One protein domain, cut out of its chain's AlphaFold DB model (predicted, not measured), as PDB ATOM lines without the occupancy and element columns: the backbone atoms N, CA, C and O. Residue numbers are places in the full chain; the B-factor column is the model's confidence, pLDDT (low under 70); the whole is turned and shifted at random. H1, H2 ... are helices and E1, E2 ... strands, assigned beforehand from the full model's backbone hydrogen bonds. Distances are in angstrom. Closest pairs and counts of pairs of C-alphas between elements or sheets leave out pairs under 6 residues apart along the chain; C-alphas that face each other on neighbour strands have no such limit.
ATOM      1  N   THR A 151     -53.940 -98.470   7.547       94.75
ATOM      2  CA  THR A 151     -53.938 -98.713   8.998       94.75
ATOM      3  C   THR A 151     -53.054 -99.902   9.359       94.75
ATOM      4  O   THR A 151     -52.974-100.865   8.595       94.75
ATOM      5  N   ASN A 152     -52.401 -99.840  10.523       93.06
ATOM      6  CA  ASN A 152     -51.750-100.988  11.173       93.06
ATOM      7  C   ASN A 152     -52.592-101.555  12.340       93.06
ATOM      8  O   ASN A 152     -52.112-102.390  13.101       93.06
ATOM      9  N   GLY A 153     -53.841-101.096  12.494       90.75
ATOM     10  CA  GLY A 153     -54.752-101.457  13.585       90.75
ATOM     11  C   GLY A 153     -54.680-100.540  14.812       90.75
ATOM     12  O   GLY A 153     -55.567-100.614  15.659       90.75
ATOM     13  N   ILE A 154     -53.671 -99.667  14.902       92.38
ATOM     14  CA  ILE A 154     -53.501 -98.677  15.983       92.38
ATOM     15  C   ILE A 154     -53.494 -97.258  15.410       92.38
ATOM     16  O   ILE A 154     -54.167 -96.364  15.923       92.38
ATOM     17  N   LEU A 155     -52.743 -97.061  14.330       94.69
ATOM     18  CA  LEU A 155     -52.588 -95.805  13.619       94.69
ATOM     19  C   LEU A 155     -53.244 -95.892  12.245       94.69
ATOM     20  O   LEU A 155     -53.179 -96.914  11.563       94.69
ATOM     21  N   LYS A 156     -53.803 -94.764  11.820       95.75
ATOM     22  CA  LYS A 156     -54.246 -94.477  10.461       95.75
ATOM     23  C   LYS A 156     -53.291 -93.496   9.809       95.75
ATOM     24  O   LYS A 156     -52.826 -92.564  10.460       95.75
ATOM     25  N   ALA A 157     -53.074 -93.649   8.509       95.38
ATOM     26  CA  ALA A 157     -52.416 -92.647   7.689       95.38
ATOM     27  C   ALA A 157     -53.225 -92.337   6.425       95.38
ATOM     28  O   ALA A 157     -53.797 -93.225   5.796       95.38
ATOM     29  N   CYS A 158     -53.289 -91.061   6.055       94.50
ATOM     30  CA  CYS A 158     -54.032 -90.576   4.890       94.50
ATOM     31  C   CYS A 158     -53.347 -89.332   4.321       94.50
ATOM     32  O   CYS A 158     -52.699 -88.592   5.069       94.50
ATOM     33  N   ARG A 159     -53.516 -89.033   3.026       92.88
ATOM     34  CA  ARG A 159     -53.100 -87.716   2.531       92.88
ATOM     35  C   ARG A 159     -53.935 -86.629   3.195       92.88
ATOM     36  O   ARG A 159     -55.125 -86.808   3.464       92.88
ATOM     37  N   SER A 160     -53.301 -85.497   3.453       92.12
ATOM     38  CA  SER A 160     -53.965 -84.273   3.880       92.12
ATOM     39  C   SER A 160     -54.770 -83.675   2.727       92.12
ATOM     40  O   SER A 160     -54.463 -83.889   1.553       92.12
ATOM     41  N   ILE A 161     -55.758 -82.844   3.060       90.50
ATOM     42  CA  ILE A 161     -56.354 -81.906   2.098       90.50
ATOM     43  C   ILE A 161     -55.285 -80.981   1.500       90.50
ATOM     44  O   ILE A 161     -55.384 -80.602   0.334       90.50
ATOM     45  N   ILE A 162     -54.257 -80.629   2.282       86.81
ATOM     46  CA  ILE A 162     -53.098 -79.899   1.767       86.81
ATOM     47  C   ILE A 162     -52.268 -80.861   0.915       86.81
ATOM     48  O   ILE A 162     -51.736 -81.833   1.463       86.81
ATOM     49  N   PRO A 163     -52.108 -80.597  -0.396       78.88
ATOM     50  CA  PRO A 163     -51.344 -81.475  -1.264       78.88
ATOM     51  C   PRO A 163     -49.951 -81.750  -0.692       78.88
ATOM     52  O   PRO A 163     -49.226 -80.826  -0.323       78.88
ATOM     53  N   GLY A 164     -49.588 -83.033  -0.646       79.44
ATOM     54  CA  GLY A 164     -48.232 -83.487  -0.339       79.44
ATOM     55  C   GLY A 164     -47.895 -83.690   1.120       79.44
ATOM     56  O   GLY A 164     -46.816 -84.202   1.410       79.44
ATOM     57  N   ASN A 165     -48.820 -83.356   2.012       89.44
ATOM     58  CA  ASN A 165     -48.723 -83.779   3.395       89.44
ATOM     59  C   ASN A 165     -49.428 -85.128   3.564       89.44
ATOM     60  O   ASN A 165     -50.513 -85.352   3.023       89.44
ATOM     61  N   VAL A 166     -48.830 -86.000   4.362       93.00
ATOM     62  CA  VAL A 166     -49.429 -87.222   4.893       93.00
ATOM     63  C   VAL A 166     -49.666 -87.000   6.380       93.00
ATOM     64  O   VAL A 166     -48.830 -86.422   7.075       93.00
ATOM     65  N   LEU A 167     -50.836 -87.407   6.856       95.06
ATOM     66  CA  LEU A 167     -51.249 -87.271   8.245       95.06
ATOM     67  C   LEU A 167     -51.372 -88.652   8.857       95.06
ATOM     68  O   LEU A 167     -52.107 -89.482   8.324       95.06
ATOM     69  N   ILE A 168     -50.696 -88.851   9.982       95.50
ATOM     70  CA  ILE A 168     -50.800 -90.024  10.838       95.50
ATOM     71  C   ILE A 168     -51.590 -89.643  12.094       95.50
ATOM     72  O   ILE A 168     -51.380 -88.565  12.651       95.50
ATOM     73  N   TYR A 169     -52.526 -90.490  12.512       95.12
ATOM     74  CA  TYR A 169     -53.406 -90.265  13.663       95.12
ATOM     75  C   TYR A 169     -53.880 -91.594  14.257       95.12
ATOM     76  O   TYR A 169     -53.848 -92.617  13.577       95.12
ATOM     77  N   ASN A 170     -54.322 -91.595  15.516       93.56
ATOM     78  CA  ASN A 170     -54.852 -92.806  16.146       93.56
ATOM     79  C   ASN A 170     -56.142 -93.281  15.463       93.56
ATOM     80  O   ASN A 170     -56.965 -92.475  15.028       93.56
ATOM     81  N   GLU A 171     -56.345 -94.597  15.425       90.69
ATOM     82  CA  GLU A 171     -57.536 -95.254  14.873       90.69
ATOM     83  C   GLU A 171     -58.842 -94.704  15.479       90.69
ATOM     84  O   GLU A 171     -59.834 -94.550  14.757       90.69
ATOM     85  N   ASP A 172     -58.814 -94.376  16.776       89.75
ATOM     86  CA  ASP A 172     -59.918 -93.833  17.581       89.75
ATOM     87  C   ASP A 172     -60.024 -92.296  17.566       89.75
ATOM     88  O   ASP A 172     -60.908 -91.726  18.209       89.75
ATOM     89  N   ASN A 173     -59.150 -91.620  16.815       85.50
ATOM     90  CA  ASN A 173     -59.060 -90.162  16.688       85.50
ATOM     91  C   ASN A 173     -58.702 -89.399  17.969       85.50
ATOM     92  O   ASN A 173     -58.904 -88.180  18.029       85.50
ATOM     93  N   SER A 174     -58.164 -90.088  18.973       90.31
ATOM     94  CA  SER A 174     -57.562 -89.457  20.146       90.31
ATOM     95  C   SER A 174     -56.239 -88.756  19.801       90.31
ATOM     96  O   SER A 174     -55.655 -88.966  18.734       90.31
ATOM     97  N   SER A 175     -55.760 -87.894  20.702       90.25
ATOM     98  CA  SER A 175     -54.432 -87.284  20.575       90.25
ATOM     99  C   SER A 175     -53.336 -88.351  20.591       90.25
ATOM    100  O   SER A 175     -53.409 -89.321  21.347       90.25
ATOM    101  N   LEU A 176     -52.297 -88.144  19.786       89.56
ATOM    102  CA  LEU A 176     -51.149 -89.039  19.725       89.56
ATOM    103  C   LEU A 176     -50.377 -89.016  21.049       89.56
ATOM    104  O   LEU A 176     -50.098 -87.954  21.612       89.56
ATOM    105  N   GLY A 177     -50.044 -90.211  21.539       78.94
ATOM    106  CA  GLY A 177     -49.175 -90.412  22.696       78.94
ATOM    107  C   GLY A 177     -47.689 -90.389  22.327       78.94
ATOM    108  O   GLY A 177     -47.319 -90.109  21.191       78.94
ATOM    109  N   ALA A 178     -46.830 -90.705  23.301       69.56
ATOM    110  CA  ALA A 178     -45.378 -90.779  23.098       69.56
ATOM    111  C   ALA A 178     -44.930 -92.017  22.294       69.56
ATOM    112  O   ALA A 178     -43.879 -91.978  21.658       69.56
ATOM    113  N   ASP A 179     -45.731 -93.084  22.285       76.62
ATOM    114  CA  ASP A 179     -45.392 -94.374  21.676       76.62
ATOM    115  C   ASP A 179     -45.921 -94.469  20.236       76.62
ATOM    116  O   ASP A 179     -46.817 -95.255  19.926       76.62
ATOM    117  N   ILE A 180     -45.403 -93.618  19.350       85.06
ATOM    118  CA  ILE A 180     -45.752 -93.659  17.924       85.06
ATOM    119  C   ILE A 180     -44.901 -94.719  17.226       85.06
ATOM    120  O   ILE A 180     -43.676 -94.726  17.340       85.06
ATOM    121  N   ASP A 181     -45.558 -95.584  16.459       90.75
ATOM    122  CA  ASP A 181     -44.907 -96.516  15.541       90.75
ATOM    123  C   ASP A 181     -44.312 -95.739  14.350       90.75
ATOM    124  O   ASP A 181     -44.994 -95.425  13.368       90.75
ATOM    125  N   TYR A 182     -43.041 -95.357  14.480       91.00
ATOM    126  CA  TYR A 182     -42.318 -94.599  13.459       91.00
ATOM    127  C   TYR A 182     -42.045 -95.418  12.193       91.00
ATOM    128  O   TYR A 182     -42.072 -94.840  11.106       91.00
ATOM    129  N   ASP A 183     -41.891 -96.740  12.301       93.38
ATOM    130  CA  ASP A 183     -41.703 -97.623  11.142       93.38
ATOM    131  C   ASP A 183     -42.959 -97.608  10.256       93.38
ATOM    132  O   ASP A 183     -42.883 -97.496   9.024       93.38
ATOM    133  N   PHE A 184     -44.145 -97.641  10.881       94.44
ATOM    134  CA  PHE A 184     -45.404 -97.427  10.171       94.44
ATOM    135  C   PHE A 184     -45.485 -96.028   9.559       94.44
ATOM    136  O   PHE A 184     -45.920 -95.902   8.414       94.44
ATOM    137  N   CYS A 185     -45.067 -94.979  10.278       92.88
ATOM    138  CA  CYS A 185     -45.102 -93.606   9.763       92.88
ATOM    139  C   CYS A 185     -44.263 -93.442   8.486       92.88
ATOM    140  O   CYS A 185     -44.757 -92.880   7.508       92.88
ATOM    141  N   GLU A 186     -43.030 -93.954   8.477       91.44
ATOM    142  CA  GLU A 186     -42.139 -93.907   7.311       91.44
ATOM    143  C   GLU A 186     -42.720 -94.694   6.134       91.44
ATOM    144  O   GLU A 186     -42.869 -94.159   5.033       91.44
ATOM    145  N   THR A 187     -43.167 -95.928   6.387       93.19
ATOM    146  CA  THR A 187     -43.799 -96.778   5.367       93.19
ATOM    147  C   THR A 187     -45.038 -96.103   4.771       93.19
ATOM    148  O   THR A 187     -45.233 -96.074   3.554       93.19
ATOM    149  N   ALA A 188     -45.888 -95.531   5.625       93.31
ATOM    150  CA  ALA A 188     -47.091 -94.827   5.216       93.31
ATOM    151  C   ALA A 188     -46.774 -93.591   4.374       93.31
ATOM    152  O   ALA A 188     -47.435 -93.350   3.358       93.31
ATOM    153  N   PHE A 189     -45.767 -92.816   4.776       91.31
ATOM    154  CA  PHE A 189     -45.315 -91.654   4.026       91.31
ATOM    155  C   PHE A 189     -44.807 -92.051   2.642       91.31
ATOM    156  O   PHE A 189     -45.212 -91.440   1.656       91.31
ATOM    157  N   ASP A 190     -44.014 -93.115   2.538       88.38
ATOM    158  CA  ASP A 190     -43.494 -93.601   1.260       88.38
ATOM    159  C   ASP A 190     -44.583 -94.086   0.299       88.38
ATOM    160  O   ASP A 190     -44.477 -93.857  -0.908       88.38
ATOM    161  N   ILE A 191     -45.644 -94.705   0.820       89.56
ATOM    162  CA  ILE A 191     -46.793 -95.159   0.024       89.56
ATOM    163  C   ILE A 191     -47.661 -93.979  -0.428       89.56
ATOM    164  O   ILE A 191     -48.154 -93.947  -1.559       89.56
ATOM    165  N   LEU A 192     -47.919 -93.029   0.475       89.19
ATOM    166  CA  LEU A 192     -48.925 -91.990   0.269       89.19
ATOM    167  C   LEU A 192     -48.361 -90.703  -0.316       89.19
ATOM    168  O   LEU A 192     -49.138 -89.930  -0.888       89.19
ATOM    169  N   LYS A 193     -47.056 -90.441  -0.205       84.62
ATOM    170  CA  LYS A 193     -46.454 -89.243  -0.788       84.62
ATOM    171  C   LYS A 193     -46.799 -89.171  -2.271       84.62
ATOM    172  O   LYS A 193     -46.693 -90.139  -3.022       84.62
ATOM    173  N   LEU A 194     -47.277 -88.008  -2.698       70.94
ATOM    174  CA  LEU A 194     -47.452 -87.755  -4.120       70.94
ATOM    175  C   LEU A 194     -46.059 -87.696  -4.750       70.94
ATOM    176  O   LEU A 194     -45.182 -87.008  -4.225       70.94
ATOM    177  N   ASP A 195     -45.864 -88.372  -5.882       57.59
ATOM    178  CA  ASP A 195     -44.665 -88.202  -6.703       57.59
ATOM    179  C   ASP A 195     -44.639 -86.759  -7.234       57.59
ATOM    180  O   ASP A 195     -45.108 -86.442  -8.327       57.59
ATOM    181  N   TYR A 196     -44.061 -85.841  -6.458       51.41
ATOM    182  CA  TYR A 196     -43.846 -84.437  -6.827       51.41
ATOM    183  C   TYR A 196     -42.817 -84.251  -7.953       51.41
ATOM    184  O   TYR A 196     -42.313 -83.137  -8.148       51.41
ATOM    185  N   LYS A 197     -42.494 -85.316  -8.695       44.34
ATOM    186  CA  LYS A 197     -41.486 -85.352  -9.761       44.34
ATOM    187  C   LYS A 197     -41.743 -84.343 -10.883       44.34
ATOM    188  O   LYS A 197     -40.808 -83.965 -11.570       44.34
ATOM    189  N   ASN A 198     -42.970 -83.839 -11.035       45.34
ATOM    190  CA  ASN A 198     -43.333 -83.046 -12.212       45.34
ATOM    191  C   ASN A 198     -43.388 -81.519 -12.024       45.34
ATOM    192  O   ASN A 198     -43.728 -80.838 -12.986       45.34
ATOM    193  N   SER A 199     -43.116 -80.942 -10.843       48.62
ATOM    194  CA  SER A 199     -43.357 -79.487 -10.660       48.62
ATOM    195  C   SER A 199     -42.356 -78.676  -9.838       48.62
ATOM    196  O   SER A 199     -42.448 -77.452  -9.844       48.62
ATOM    197  N   LEU A 200     -41.392 -79.293  -9.156       52.41
ATOM    198  CA  LEU A 200     -40.432 -78.573  -8.314       52.41
ATOM    199  C   LEU A 200     -39.085 -79.292  -8.347       52.41
ATOM    200  O   LEU A 200     -39.052 -80.508  -8.137       52.41
ATOM    201  N   ASP A 201     -38.019 -78.526  -8.564       54.03
ATOM    202  CA  ASP A 201     -36.630 -78.987  -8.556       54.03
ATOM    203  C   ASP A 201     -36.325 -79.763  -7.261       54.03
ATOM    204  O   ASP A 201     -36.682 -79.309  -6.164       54.03
ATOM    205  N   GLU A 202     -35.736 -80.956  -7.378       57.59
ATOM    206  CA  GLU A 202     -35.461 -81.839  -6.230       57.59
ATOM    207  C   GLU A 202     -34.557 -81.137  -5.204       57.59
ATOM    208  O   GLU A 202     -34.782 -81.247  -3.998       57.59
ATOM    209  N   ASP A 203     -33.651 -80.279  -5.680       56.47
ATOM    210  CA  ASP A 203     -32.693 -79.524  -4.868       56.47
ATOM    211  C   ASP A 203     -33.327 -78.479  -3.938       56.47
ATOM    212  O   ASP A 203     -32.663 -77.958  -3.032       56.47
ATOM    213  N   ILE A 204     -34.607 -78.148  -4.120       59.25
ATOM    214  CA  ILE A 204     -35.309 -77.131  -3.324       59.25
ATOM    215  C   ILE A 204     -36.182 -77.776  -2.238       59.25
ATOM    216  O   ILE A 204     -36.581 -77.082  -1.298       59.25
ATOM    217  N   LYS A 205     -36.448 -79.086  -2.300       66.06
ATOM    218  CA  LYS A 205     -37.344 -79.784  -1.366       66.06
ATOM    219  C   LYS A 205     -36.601 -80.282  -0.126       66.06
ATOM    220  O   LYS A 205     -35.498 -80.808  -0.208       66.06
ATOM    221  N   VAL A 206     -37.230 -80.131   1.033       66.31
ATOM    222  CA  VAL A 206     -36.768 -80.669   2.316       66.31
ATOM    223  C   VAL A 206     -37.943 -81.372   2.973       66.31
ATOM    224  O   VAL A 206     -39.033 -80.799   3.077       66.31
ATOM    225  N   GLU A 207     -37.722 -82.614   3.384       80.81
ATOM    226  CA  GLU A 207     -38.680 -83.369   4.179       80.81
ATOM    227  C   GLU A 207     -38.835 -82.731   5.561       80.81
ATOM    228  O   GLU A 207     -37.872 -82.249   6.163       80.81
ATOM    229  N   PHE A 208     -40.063 -82.683   6.059       82.56
ATOM    230  CA  PHE A 208     -40.340 -82.222   7.406       82.56
ATOM    231  C   PHE A 208     -41.347 -83.143   8.074       82.56
ATOM    232  O   PHE A 208     -42.249 -83.675   7.426       82.56
ATOM    233  N   SER A 209     -41.249 -83.213   9.396       87.62
ATOM    234  CA  SER A 209     -42.308 -83.742  10.231       87.62
ATOM    235  C   SER A 209     -42.623 -82.798  11.389       87.62
ATOM    236  O   SER A 209     -41.767 -82.041  11.856       87.62
ATOM    237  N   LYS A 210     -43.891 -82.759  11.801       90.94
ATOM    238  CA  LYS A 210     -44.346 -81.987  12.965       90.94
ATOM    239  C   LYS A 210     -45.667 -82.524  13.500       90.94
ATOM    240  O   LYS A 210     -46.425 -83.135  12.758       90.94
ATOM    241  N   PHE A 211     -45.993 -82.192  14.740       89.75
ATOM    242  CA  PHE A 211     -47.335 -82.406  15.277       89.75
ATOM    243  C   PHE A 211     -48.272 -81.239  14.949       89.75
ATOM    244  O   PHE A 211     -47.825 -80.103  14.741       89.75
ATOM    245  N   SER A 212     -49.575 -81.519  14.878       89.62
ATOM    246  CA  SER A 212     -50.605 -80.489  15.008       89.62
ATOM    247  C   SER A 212     -50.603 -79.915  16.427       89.62
ATOM    248  O   SER A 212     -50.146 -80.563  17.367       89.62
ATOM    249  N   ASP A 213     -51.127 -78.701  16.590       85.94
ATOM    250  CA  ASP A 213     -51.107 -77.997  17.882       85.94
ATOM    251  C   ASP A 213     -51.892 -78.745  18.979       85.94
ATOM    252  O   ASP A 213     -51.549 -78.667  20.155       85.94
ATOM    253  N   ASP A 214     -52.922 -79.505  18.593       86.75
ATOM    254  CA  ASP A 214     -53.733 -80.370  19.462       86.75
ATOM    255  C   ASP A 214     -53.190 -81.809  19.587       86.75
ATOM    256  O   ASP A 214     -53.844 -82.676  20.173       86.75
ATOM    257  N   MET A 215     -52.003 -82.077  19.027       90.06
ATOM    258  CA  MET A 215     -51.340 -83.388  18.985       90.06
ATOM    259  C   MET A 215     -52.172 -84.501  18.326       90.06
ATOM    260  O   MET A 215     -51.833 -85.675  18.441       90.06
ATOM    261  N   LYS A 216     -53.258 -84.168  17.623       91.88
ATOM    262  CA  LYS A 216     -54.121 -85.152  16.954       91.88
ATOM    263  C   LYS A 216     -53.466 -85.767  15.717       91.88
ATOM    264  O   LYS A 216     -53.727 -86.922  15.396       91.88
ATOM    265  N   TYR A 217     -52.616 -85.003  15.033       94.00
ATOM    266  CA  TYR A 217     -51.981 -85.416  13.787       94.00
ATOM    267  C   TYR A 217     -50.462 -85.304  13.873       94.00
ATOM    268  O   TYR A 217     -49.929 -84.248  14.219       94.00
ATOM    269  N   TYR A 218     -49.764 -86.360  13.465       94.75
ATOM    270  CA  TYR A 218     -48.360 -86.303  13.082       94.75
ATOM    271  C   TYR A 218     -48.294 -86.105  11.567       94.75
ATOM    272  O   TYR A 218     -48.851 -86.876  10.790       94.75
ATOM    273  N   ILE A 219     -47.693 -84.999  11.149       93.25
ATOM    274  CA  ILE A 219     -47.733 -84.484   9.783       93.25
ATOM    275  C   ILE A 219     -46.361 -84.682   9.167       93.25
ATOM    276  O   ILE A 219     -45.402 -84.088   9.657       93.25
ATOM    277  N   MET A 220     -46.290 -85.434   8.075       92.25
ATOM    278  CA  MET A 220     -45.084 -85.629   7.268       92.25
ATOM    279  C   MET A 220     -45.295 -85.019   5.880       92.25
ATOM    280  O   MET A 220     -46.403 -85.058   5.350       92.25
ATOM    281  N   GLY A 221     -44.270 -84.418   5.283       87.38
ATOM    282  CA  GLY A 221     -44.408 -83.781   3.972       87.38
ATOM    283  C   GLY A 221     -43.122 -83.160   3.447       87.38
ATOM    284  O   GLY A 221     -42.060 -83.262   4.056       87.38
ATOM    285  N   TYR A 222     -43.238 -82.454   2.322       79.19
ATOM    286  CA  TYR A 222     -42.138 -81.709   1.705       79.19
ATOM    287  C   TYR A 222     -42.386 -80.200   1.760       79.19
ATOM    288  O   TYR A 222     -43.499 -79.726   1.535       79.19
ATOM    289  N   LYS A 223     -41.334 -79.417   2.010       73.12
ATOM    290  CA  LYS A 223     -41.342 -77.947   1.908       73.12
ATOM    291  C   LYS A 223     -40.197 -77.451   1.043       73.12
ATOM    292  O   LYS A 223     -39.175 -78.115   0.922       73.12
ATOM    293  N   THR A 224     -40.339 -76.250   0.490       65.94
ATOM    294  CA  THR A 224     -39.216 -75.565  -0.154       65.94
ATOM    295  C   THR A 224     -38.242 -75.011   0.896       65.94
ATOM    296  O   THR A 224     -38.650 -74.563   1.974       65.94
ATOM    297  N   LYS A 225     -36.940 -74.995   0.580       63.12
ATOM    298  CA  LYS A 225     -35.873 -74.448   1.447       63.12
ATOM    299  C   LYS A 225     -36.141 -73.005   1.910       63.12
ATOM    300  O   LYS A 225     -35.757 -72.637   3.020       63.12
ATOM    301  N   GLU A 226     -36.811 -72.186   1.099       55.50
ATOM    302  CA  GLU A 226     -37.144 -70.791   1.433       55.50
ATOM    303  C   GLU A 226     -38.187 -70.669   2.556       55.50
ATOM    304  O   GLU A 226     -38.042 -69.834   3.453       55.50
ATOM    305  N   VAL A 227     -39.195 -71.546   2.574       55.91
ATOM    306  CA  VAL A 227     -40.247 -71.538   3.604       55.91
ATOM    307  C   VAL A 227     -39.666 -71.892   4.976       55.91
ATOM    308  O   VAL A 227     -40.037 -71.270   5.972       55.91
ATOM    309  N   LEU A 228     -38.696 -72.810   5.044       52.41
ATOM    310  CA  LEU A 228     -38.007 -73.164   6.292       52.41
ATOM    311  C   LEU A 228     -37.204 -71.993   6.876       52.41
ATOM    312  O   LEU A 228     -37.263 -71.755   8.082       52.41
ATOM    313  N   LYS A 229     -36.517 -71.212   6.028       46.47
ATOM    314  CA  LYS A 229     -35.793 -70.007   6.467       46.47
ATOM    315  C   LYS A 229     -36.743 -68.951   7.030       46.47
ATOM    316  O   LYS A 229     -36.439 -68.330   8.037       46.47
ATOM    317  N   SER A 230     -37.917 -68.761   6.432       44.34
ATOM    318  CA  SER A 230     -38.880 -67.762   6.920       44.34
ATOM    319  C   SER A 230     -39.459 -68.085   8.313       44.34
ATOM    320  O   SER A 230     -39.790 -67.170   9.069       44.34
ATOM    321  N   GLN A 231     -39.538 -69.371   8.685       43.16
ATOM    322  CA  GLN A 231     -40.057 -69.810   9.987       43.16
ATOM    323  C   GLN A 231     -39.048 -69.630  11.130       43.16
ATOM    324  O   GLN A 231     -39.460 -69.347  12.254       43.16
ATOM    325  N   THR A 232     -37.739 -69.711  10.867       37.62
ATOM    326  CA  THR A 232     -36.708 -69.438  11.885       37.62
ATOM    327  C   THR A 232     -36.596 -67.953  12.236       37.62
ATOM    328  O   THR A 232     -36.304 -67.630  13.385       37.62
ATOM    329  N   PHE A 233     -36.909 -67.039  11.312       35.94
ATOM    330  CA  PHE A 233     -36.851 -65.591  11.571       35.94
ATOM    331  C   PHE A 233     -38.059 -65.018  12.336       35.94
ATOM    332  O   PHE A 233     -38.001 -63.868  12.763       35.94
ATOM    333  N   ARG A 234     -39.135 -65.791  12.550       33.09
ATOM    334  CA  ARG A 234     -40.337 -65.347  13.294       33.09
ATOM    335  C   ARG A 234     -40.330 -65.672  14.793       33.09
ATOM    336  O   ARG A 234     -41.310 -65.377  15.467       33.09
TER     337      ARG A 234
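What this domain is: This is residues 151 to 234 of the 236 residues of an uncharacterized protein of Clostridium sp. CAG:1000 (UniProt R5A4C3). A twisted sheet of four strands has one helix, H1, packed over one face at its E1 and E2 side, while a short second helix, H2, leads off from the end of E4, and residues 229 to 234, of which 229 to 232 belong to H2, stick out. The other face of the sheet has no named helix over it, and a long loop, residues 193 to 204, leads from H1 to the edge strand E3. The printed part has 84 residues with four named strands and two named helices, in the order E1, E2, H1, E3, E4, H2; the sheet's order is E1, E2, E4, E3, antiparallel throughout, and the class is mixed, helices and strands. The whole is compact, with a radius of gyration of the C-alphas of 13.6 A, and spans 37 by 31 by 22 A.

How they stand to each other: Start with the hairpin of E1, residues 155 to 159, and E2, residues 166 to 170, where N 156 and O 169 are 2.8 A apart, within hydrogen-bond range. On the other side of E2 look for E4, residues 218 to 224, antiparallel at 168 degrees, with N 166 and O 220 at 2.8 A. E4 forms a hairpin with the edge strand E3, residues 205 to 211, with N 208 and O 221 at 2.9 A. H1, residues 182 to 192, is on the sheet at a height of 8.4 A, giving two layers, a helix on one face of a sheet. It lies over E2 and, only just, over E1, on which 3 of its C-alphas fall; on the local plane it runs slantwise to the strands, at 39 degrees to E2. Its closest C-alphas to E2 are those of Phe 189 and Val 166, 6.1 A apart. E2, H1 and E3 form a split strand-helix-strand unit, two strands running the same way with E4 between them, and its crossover is right-handed. H2, residues 225 to 232, only grazes the sheet with residues 225 to 228; the closest C-alphas of H2 and E3 are those of Lys 225 and Lys 205, at 6.2 A. H1 and H2 are apart. In H1 and H2 every O i to N i+4 pair is within hydrogen-bond range.

Where its parts are: Find C-alpha 155 at (-52.588, -95.805, 13.619), where E1 begins; E1 and E2 each measure 13.7 A from first to last C-alpha. H1 runs 15.0 A from C-alpha 182 at (-42.318, -94.599, 13.459). E3 measures 19.6 A and E4 19.3 A. H2 measures 11.6 A and ends at C-alpha 232, (-36.708, -69.438, 11.885).

The domain as a whole: The C-alphas of Gly 153 and Phe 233 are the two farthest apart, at 40.1 A. The printed part has no cut; the links from E2 to H1 and from H1 to E3 are long. The mean pLDDT of the printed part is 78.8, and it is under 70 at residue 178, residues 195 to 206 and residues 224 to 234.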